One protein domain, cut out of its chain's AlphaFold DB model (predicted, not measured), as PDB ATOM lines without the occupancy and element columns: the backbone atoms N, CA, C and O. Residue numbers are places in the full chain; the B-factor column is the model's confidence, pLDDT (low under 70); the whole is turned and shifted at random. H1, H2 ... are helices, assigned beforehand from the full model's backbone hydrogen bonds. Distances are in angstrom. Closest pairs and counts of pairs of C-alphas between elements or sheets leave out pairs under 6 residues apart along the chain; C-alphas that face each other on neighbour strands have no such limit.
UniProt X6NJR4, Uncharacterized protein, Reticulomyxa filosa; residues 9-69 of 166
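Overview. This is residues 9 to 69 of the 166 residues of an uncharacterized protein of Reticulomyxa filosa (UniProt X6NJR4). One long straight helix, H2, makes the length of this model, and a shorter helix, H1, folds back from its first end as the short arm of a narrow, lopsided V. The two meet near the turn between them, and most of H2 sticks out alone. The printed part has 61 residues with two named helices, H1 then H2, and no named strand: all helix. It is extended, with a radius of gyration of the C-alphas of 20.5 A and spans of 65 by 25 by 6 A.

Along the chain. Find C-alpha 27 at (71.856, 26.969, -9.062); from there H2, residues 27 to 67, runs 60.2 A to C-alpha 67 at (12.521, 26.219, -19.219). Go back to C-alpha 9 at (56.707, 41.890, -27.641), where H1, residues 9 to 23, begins its 21.0 A.

Arrangement. Look at Leu 21 and Leu 30: their C-alphas, the closest of H1 and H2, are 6.7 A apart, and the helices are close but not clearly touching. They run opposite ways at a shallow tilt of 34 degrees, only just short of steep. In both helices every O i to N i+4 pair is within hydrogen-bond range.

Size, cuts and confidence. The C-alphas of Thr 25 and Gly 69 are the two farthest apart, 65.6 A. The link from H1 to H2 is tight, and the printed part has no cut. Residues 9 to 16 and 35 to 69 stand free. In the B-factor column, residues 23 to 25 and 62 to 69 are under 70.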
ATOM      1  N   LYS A   9      56.637  41.832 -29.097       81.19
ATOM      2  CA  LYS A   9      56.707  41.890 -27.641       81.19
ATOM      3  C   LYS A   9      56.947  40.503 -27.050       81.19
ATOM      4  O   LYS A   9      57.858  40.337 -26.259       81.19
ATOM      5  N   PHE A  10      56.207  39.499 -27.517       83.19
ATOM      6  CA  PHE A  10      56.395  38.115 -27.085       83.19
ATOM      7  C   PHE A  10      57.817  37.611 -27.361       83.19
ATOM      8  O   PHE A  10      58.428  37.004 -26.493       83.19
ATOM      9  N   LEU A  11      58.366  37.902 -28.544       81.94
ATOM     10  CA  LEU A  11      59.737  37.514 -28.897       81.94
ATOM     11  C   LEU A  11      60.803  38.241 -28.061       81.94
ATOM     12  O   LEU A  11      61.889  37.703 -27.860       81.94
ATOM     13  N   ALA A  12      60.521  39.468 -27.616       81.81
ATOM     14  CA  ALA A  12      61.407  40.205 -26.722       81.81
ATOM     15  C   ALA A  12      61.377  39.602 -25.312       81.81
ATOM     16  O   ALA A  12      62.438  39.288 -24.783       81.81
ATOM     17  N   ASP A  13      60.176  39.355 -24.782       82.56
ATOM     18  CA  ASP A  13      59.964  38.739 -23.470       82.56
ATOM     19  C   ASP A  13      60.580  37.318 -23.425       82.56
ATOM     20  O   ASP A  13      61.227  36.932 -22.456       82.56
ATOM     21  N   GLU A  14      60.443  36.540 -24.506       84.25
ATOM     22  CA  GLU A  14      61.037  35.202 -24.635       84.25
ATOM     23  C   GLU A  14      62.572  35.253 -24.656       84.25
ATOM     24  O   GLU A  14      63.238  34.440 -24.017       84.25
ATOM     25  N   ARG A  15      63.153  36.221 -25.373       83.44
ATOM     26  CA  ARG A  15      64.607  36.380 -25.440       83.44
ATOM     27  C   ARG A  15      65.201  36.843 -24.110       83.44
ATOM     28  O   ARG A  15      66.238  36.321 -23.721       83.44
ATOM     29  N   GLU A  16      64.544  37.777 -23.430       85.88
ATOM     30  CA  GLU A  16      64.939  38.248 -22.099       85.88
ATOM     31  C   GLU A  16      64.944  37.094 -21.090       85.88
ATOM     32  O   GLU A  16      65.925  36.903 -20.378       85.88
ATOM     33  N   LEU A  17      63.920  36.237 -21.129       83.12
ATOM     34  CA  LEU A  17      63.846  35.048 -20.286       83.12
ATOM     35  C   LEU A  17      65.011  34.074 -20.535       83.12
ATOM     36  O   LEU A  17      65.595  33.545 -19.590       83.12
ATOM     37  N   TYR A  18      65.368  33.823 -21.797       83.00
ATOM     38  CA  TYR A  18      66.504  32.952 -22.113       83.00
ATOM     39  C   TYR A  18      67.846  33.552 -21.683       83.00
ATOM     40  O   TYR A  18      68.705  32.812 -21.198       83.00
ATOM     41  N   ASP A  19      68.014  34.867 -21.822       83.12
ATOM     42  CA  ASP A  19      69.210  35.572 -21.365       83.12
ATOM     43  C   ASP A  19      69.324  35.513 -19.823       83.12
ATOM     44  O   ASP A  19      70.402  35.217 -19.304       83.12
ATOM     45  N   GLU A  20      68.221  35.677 -19.081       78.00
ATOM     46  CA  GLU A  20      68.176  35.514 -17.617       78.00
ATOM     47  C   GLU A  20      68.523  34.087 -17.172       78.00
ATOM     48  O   GLU A  20      69.374  33.900 -16.299       78.00
ATOM     49  N   LEU A  21      67.939  33.064 -17.807       72.50
ATOM     50  CA  LEU A  21      68.263  31.660 -17.522       72.50
ATOM     51  C   LEU A  21      69.733  31.329 -17.808       72.50
ATOM     52  O   LEU A  21      70.324  30.502 -17.116       72.50
ATOM     53  N   GLN A  22      70.324  31.957 -18.825       71.00
ATOM     54  CA  GLN A  22      71.724  31.754 -19.185       71.00
ATOM     55  C   GLN A  22      72.687  32.494 -18.242       71.00
ATOM     56  O   GLN A  22      73.817  32.038 -18.046       71.00
ATOM     57  N   MET A  23      72.261  33.620 -17.664       68.62
ATOM     58  CA  MET A  23      73.040  34.395 -16.695       68.62
ATOM     59  C   MET A  23      72.911  33.895 -15.251       68.62
ATOM     60  O   MET A  23      73.770  34.232 -14.434       68.62
ATOM     61  N   CYS A  24      71.915  33.057 -14.945       60.47
ATOM     62  CA  CYS A  24      71.809  32.333 -13.676       60.47
ATOM     63  C   CYS A  24      72.945  31.301 -13.555       60.47
ATOM     64  O   CYS A  24      72.783  30.117 -13.845       60.47
ATOM     65  N   THR A  25      74.130  31.752 -13.146       63.84
ATOM     66  CA  THR A  25      75.259  30.868 -12.812       63.84
ATOM     67  C   THR A  25      75.118  30.236 -11.428       63.84
ATOM     68  O   THR A  25      75.854  29.300 -11.115       63.84
ATOM     69  N   ASP A  26      74.203  30.758 -10.607       75.12
ATOM     70  CA  ASP A  26      73.860  30.237  -9.289       75.12
ATOM     71  C   ASP A  26      72.658  29.285  -9.406       75.12
ATOM     72  O   ASP A  26      71.584  29.651  -9.893       75.12
ATOM     73  N   GLU A  27      72.860  28.035  -8.993       76.19
ATOM     74  CA  GLU A  27      71.856  26.969  -9.062       76.19
ATOM     75  C   GLU A  27      70.612  27.312  -8.226       76.19
ATOM     76  O   GLU A  27      69.494  26.960  -8.613       76.19
ATOM     77  N   GLU A  28      70.780  28.038  -7.113       77.69
ATOM     78  CA  GLU A  28      69.660  28.455  -6.262       77.69
ATOM     79  C   GLU A  28      68.776  29.507  -6.944       77.69
ATOM     80  O   GLU A  28      67.548  29.397  -6.887       77.69
ATOM     81  N   GLU A  29      69.361  30.480  -7.648       80.56
ATOM     82  CA  GLU A  29      68.597  31.489  -8.394       80.56
ATOM     83  C   GLU A  29      67.823  30.854  -9.557       80.56
ATOM     84  O   GLU A  29      66.637  31.137  -9.742       80.56
ATOM     85  N   LEU A  30      68.440  29.909 -10.276       83.75
ATOM     86  CA  LEU A  30      67.769  29.170 -11.346       83.75
ATOM     87  C   LEU A  30      66.567  28.365 -10.821       83.75
ATOM     88  O   LEU A  30      65.507  28.346 -11.450       83.75
ATOM     89  N   LEU A  31      66.708  27.712  -9.664       88.25
ATOM     90  CA  LEU A  31      65.620  26.961  -9.031       88.25
ATOM     91  C   LEU A  31      64.449  27.865  -8.628       88.25
ATOM     92  O   LEU A  31      63.293  27.462  -8.786       88.25
ATOM     93  N   ILE A  32      64.732  29.078  -8.148       88.50
ATOM     94  CA  ILE A  32      63.707  30.075  -7.814       88.50
ATOM     95  C   ILE A  32      62.965  30.507  -9.081       88.50
ATOM     96  O   ILE A  32      61.742  30.381  -9.140       88.50
ATOM     97  N   VAL A  33      63.689  30.903 -10.131       85.31
ATOM     98  CA  VAL A  33      63.090  31.317 -11.410       85.31
ATOM     99  C   VAL A  33      62.242  30.192 -12.014       85.31
ATOM    100  O   VAL A  33      61.103  30.408 -12.427       85.31
ATOM    101  N   MET A  34      62.738  28.952 -12.011       86.81
ATOM    102  CA  MET A  34      61.974  27.797 -12.494       86.81
ATOM    103  C   MET A  34      60.720  27.529 -11.657       86.81
ATOM    104  O   MET A  34      59.681  27.163 -12.216       86.81
ATOM    105  N   SER A  35      60.798  27.698 -10.335       91.88
ATOM    106  CA  SER A  35      59.647  27.580  -9.437       91.88
ATOM    107  C   SER A  35      58.581  28.633  -9.747       91.88
ATOM    108  O   SER A  35      57.398  28.296  -9.847       91.88
ATOM    109  N   ASP A  36      58.983  29.881  -9.970       90.75
ATOM    110  CA  ASP A  36      58.070  30.982 -10.281       90.75
ATOM    111  C   ASP A  36      57.376  30.781 -11.636       90.75
ATOM    112  O   ASP A  36      56.156  30.937 -11.748       90.75
ATOM    113  N   ILE A  37      58.117  30.312 -12.645       91.31
ATOM    114  CA  ILE A  37      57.555  29.932 -13.948       91.31
ATOM    115  C   ILE A  37      56.512  28.817 -13.784       91.31
ATOM    116  O   ILE A  37      55.416  28.884 -14.352       91.31
ATOM    117  N   GLN A  38      56.819  27.784 -12.995       92.62
ATOM    118  CA  GLN A  38      55.885  26.685 -12.744       92.62
ATOM    119  C   GLN A  38      54.624  27.162 -12.012       92.62
ATOM    120  O   GLN A  38      53.516  26.761 -12.382       92.62
ATOM    121  N   ALA A  39      54.770  28.036 -11.015       93.00
ATOM    122  CA  ALA A  39      53.647  28.616 -10.283       93.00
ATOM    123  C   ALA A  39      52.731  29.435 -11.205       93.00
ATOM    124  O   ALA A  39      51.512  29.246 -11.175       93.00
ATOM    125  N   HIS A  40      53.311  30.256 -12.084       93.25
ATOM    126  CA  HIS A  40      52.570  31.050 -13.060       93.25
ATOM    127  C   HIS A  40      51.711  30.176 -13.987       93.25
ATOM    128  O   HIS A  40      50.520  30.434 -14.174       93.25
ATOM    129  N   PHE A  41      52.265  29.086 -14.531       93.56
ATOM    130  CA  PHE A  41      51.489  28.186 -15.392       93.56
ATOM    131  C   PHE A  41      50.356  27.475 -14.646       93.56
ATOM    132  O   PHE A  41      49.273  27.286 -15.204       93.56
ATOM    133  N   VAL A  42      50.571  27.097 -13.385       94.12
ATOM    134  CA  VAL A  42      49.518  26.499 -12.550       94.12
ATOM    135  C   VAL A  42      48.394  27.500 -12.280       94.12
ATOM    136  O   VAL A  42      47.216  27.137 -12.350       94.12
ATOM    137  N   GLU A  43      48.735  28.757 -12.001       93.75
ATOM    138  CA  GLU A  43      47.756  29.818 -11.777       93.75
ATOM    139  C   GLU A  43      46.932  30.107 -13.037       93.75
ATOM    140  O   GLU A  43      45.699  30.139 -12.974       93.75
ATOM    141  N   GLU A  44      47.579  30.227 -14.198       93.94
ATOM    142  CA  GLU A  44      46.875  30.520 -15.447       93.94
ATOM    143  C   GLU A  44      45.961  29.352 -15.870       93.94
ATOM    144  O   GLU A  44      44.826  29.574 -16.299       93.94
ATOM    145  N   LEU A  45      46.381  28.098 -15.656       94.00
ATOM    146  CA  LEU A  45      45.520  26.925 -15.869       94.00
ATOM    147  C   LEU A  45      44.295  26.932 -14.947       94.00
ATOM    148  O   LEU A  45      43.177  26.649 -15.389       94.00
ATOM    149  N   LYS A  46      44.480  27.281 -13.670       94.06
ATOM    150  CA  LYS A  46      43.376  27.390 -12.710       94.06
ATOM    151  C   LYS A  46      42.390  28.479 -13.127       94.06
ATOM    152  O   LYS A  46      41.183  28.247 -13.142       94.06
ATOM    153  N   LYS A  47      42.897  29.638 -13.537       94.06
ATOM    154  CA  LYS A  47      42.090  30.755 -14.034       94.06
ATOM    155  C   LYS A  47      41.278  30.370 -15.272       94.06
ATOM    156  O   LYS A  47      40.089  30.681 -15.338       94.06
ATOM    157  N   GLN A  48      41.866  29.639 -16.221       92.62
ATOM    158  CA  GLN A  48      41.129  29.101 -17.371       92.62
ATOM    159  C   GLN A  48      40.024  28.127 -16.939       92.62
ATOM    160  O   GLN A  48      38.898  28.198 -17.436       92.62
ATOM    161  N   GLN A  49      40.312  27.240 -15.983       91.75
ATOM    162  CA  GLN A  49      39.323  26.302 -15.453       91.75
ATOM    163  C   GLN A  49      38.157  27.022 -14.756       91.75
ATOM    164  O   GLN A  49      36.998  26.643 -14.952       91.75
ATOM    165  N   ASP A  50      38.444  28.063 -13.978       91.81
ATOM    166  CA  ASP A  50      37.432  28.862 -13.287       91.81
ATOM    167  C   ASP A  50      36.557  29.637 -14.282       91.81
ATOM    168  O   ASP A  50      35.331  29.609 -14.161       91.81
ATOM    169  N   GLN A  51      37.142  30.214 -15.336       93.06
ATOM    170  CA  GLN A  51      36.381  30.849 -16.421       93.06
ATOM    171  C   GLN A  51      35.458  29.862 -17.144       93.06
ATOM    172  O   GLN A  51      34.305  30.179 -17.444       93.06
ATOM    173  N   ILE A  52      35.941  28.648 -17.423       91.56
ATOM    174  CA  ILE A  52      35.126  27.593 -18.033       91.56
ATOM    175  C   ILE A  52      33.961  27.231 -17.105       91.56
ATOM    176  O   ILE A  52      32.812  27.162 -17.548       91.56
ATOM    177  N   ARG A  53      34.234  27.041 -15.809       91.69
ATOM    178  CA  ARG A  53      33.209  26.734 -14.804       91.69
ATOM    179  C   ARG A  53      32.163  27.842 -14.714       91.69
ATOM    180  O   ARG A  53      30.971  27.544 -14.660       91.69
ATOM    181  N   GLU A  54      32.593  29.097 -14.734       91.69
ATOM    182  CA  GLU A  54      31.696  30.246 -14.707       91.69
ATOM    183  C   GLU A  54      30.794  30.281 -15.946       91.69
ATOM    184  O   GLU A  54      29.576  30.399 -15.807       91.69
ATOM    185  N   ARG A  55      31.350  30.084 -17.149       91.25
ATOM    186  CA  ARG A  55      30.553  30.007 -18.385       91.25
ATOM    187  C   ARG A  55      29.520  28.883 -18.334       91.25
ATOM    188  O   ARG A  55      28.369  29.106 -18.704       91.25
ATOM    189  N   TYR A  56      29.884  27.699 -17.839       89.25
ATOM    190  CA  TYR A  56      28.921  26.605 -17.666       89.25
ATOM    191  C   TYR A  56      27.831  26.939 -16.641       89.25
ATOM    192  O   TYR A  56      26.665  26.621 -16.872       89.25
ATOM    193  N   ALA A  57      28.170  27.616 -15.541       88.38
ATOM    194  CA  ALA A  57      27.187  28.058 -14.555       88.38
ATOM    195  C   ALA A  57      26.227  29.118 -15.126       88.38
ATOM    196  O   ALA A  57      25.034  29.099 -14.820       88.38
ATOM    197  N   GLN A  58      26.720  30.026 -15.972       85.19
ATOM    198  CA  GLN A  58      25.890  31.006 -16.677       85.19
ATOM    199  C   GLN A  58      24.954  30.324 -17.686       85.19
ATOM    200  O   GLN A  58      23.757  30.599 -17.671       85.19
ATOM    201  N   LEU A  59      25.464  29.376 -18.480       81.75
ATOM    202  CA  LEU A  59      24.658  28.580 -19.414       81.75
ATOM    203  C   LEU A  59      23.581  27.752 -18.698       81.75
ATOM    204  O   LEU A  59      22.453  27.668 -19.182       81.75
ATOM    205  N   ALA A  60      23.891  27.175 -17.533       79.44
ATOM    206  CA  ALA A  60      22.910  26.454 -16.719       79.44
ATOM    207  C   ALA A  60      21.789  27.387 -16.227       79.44
ATOM    208  O   ALA A  60      20.612  27.094 -16.424       79.44
ATOM    209  N   LYS A  61      22.144  28.563 -15.689       79.00
ATOM    210  CA  LYS A  61      21.169  29.586 -15.270       79.00
ATOM    211  C   LYS A  61      20.325  30.110 -16.433       79.00
ATOM    212  O   LYS A  61      19.161  30.452 -16.240       79.00
ATOM    213  N   GLU A  62      20.900  30.228 -17.627       69.56
ATOM    214  CA  GLU A  62      20.169  30.646 -18.824       69.56
ATOM    215  C   GLU A  62      19.177  29.570 -19.281       69.56
ATOM    216  O   GLU A  62      18.043  29.892 -19.633       69.56
ATOM    217  N   LYS A  63      19.566  28.292 -19.214       67.94
ATOM    218  CA  LYS A  63      18.688  27.166 -19.543       67.94
ATOM    219  C   LYS A  63      17.489  27.081 -18.594       67.94
ATOM    220  O   LYS A  63      16.360  27.002 -19.064       67.94
ATOM    221  N   ASP A  64      17.710  27.242 -17.289       60.78
ATOM    222  CA  ASP A  64      16.623  27.242 -16.299       60.78
ATOM    223  C   ASP A  64      15.642  28.410 -16.493       60.78
ATOM    224  O   ASP A  64      14.449  28.275 -16.213       60.78
ATOM    225  N   LYS A  65      16.115  29.553 -17.013       59.69
ATOM    226  CA  LYS A  65      15.258  30.689 -17.395       59.69
ATOM    227  C   LYS A  65      14.466  30.439 -18.678       59.69
ATOM    228  O   LYS A  65      13.368  30.975 -18.803       59.69
ATOM    229  N   ARG A  66      14.993  29.655 -19.627       56.62
ATOM    230  CA  ARG A  66      14.248  29.254 -20.835       56.62
ATOM    231  C   ARG A  66      13.187  28.198 -20.526       56.62
ATOM    232  O   ARG A  66      12.109  28.270 -21.106       56.62
ATOM    233  N   ASP A  67      13.456  27.290 -19.590       55.19
ATOM    234  CA  ASP A  67      12.521  26.219 -19.219       55.19
ATOM    235  C   ASP A  67      11.452  26.669 -18.191       55.19
ATOM    236  O   ASP A  67      10.380  26.071 -18.137       55.19
ATOM    237  N   ASN A  68      11.682  27.752 -17.426       49.38
ATOM    238  CA  ASN A  68      10.720  28.308 -16.447       49.38
ATOM    239  C   ASN A  68      10.207  29.729 -16.766       49.38
ATOM    240  O   ASN A  68       9.566  30.363 -15.924       49.38
ATOM    241  N   GLY A  69      10.486  30.267 -17.956       46.09
ATOM    242  CA  GLY A  69       9.860  31.510 -18.415       46.09
ATOM    243  C   GLY A  69       8.357  31.310 -18.662       46.09
ATOM    244  O   GLY A  69       7.940  30.191 -18.970       46.09
TER     245      GLY A  69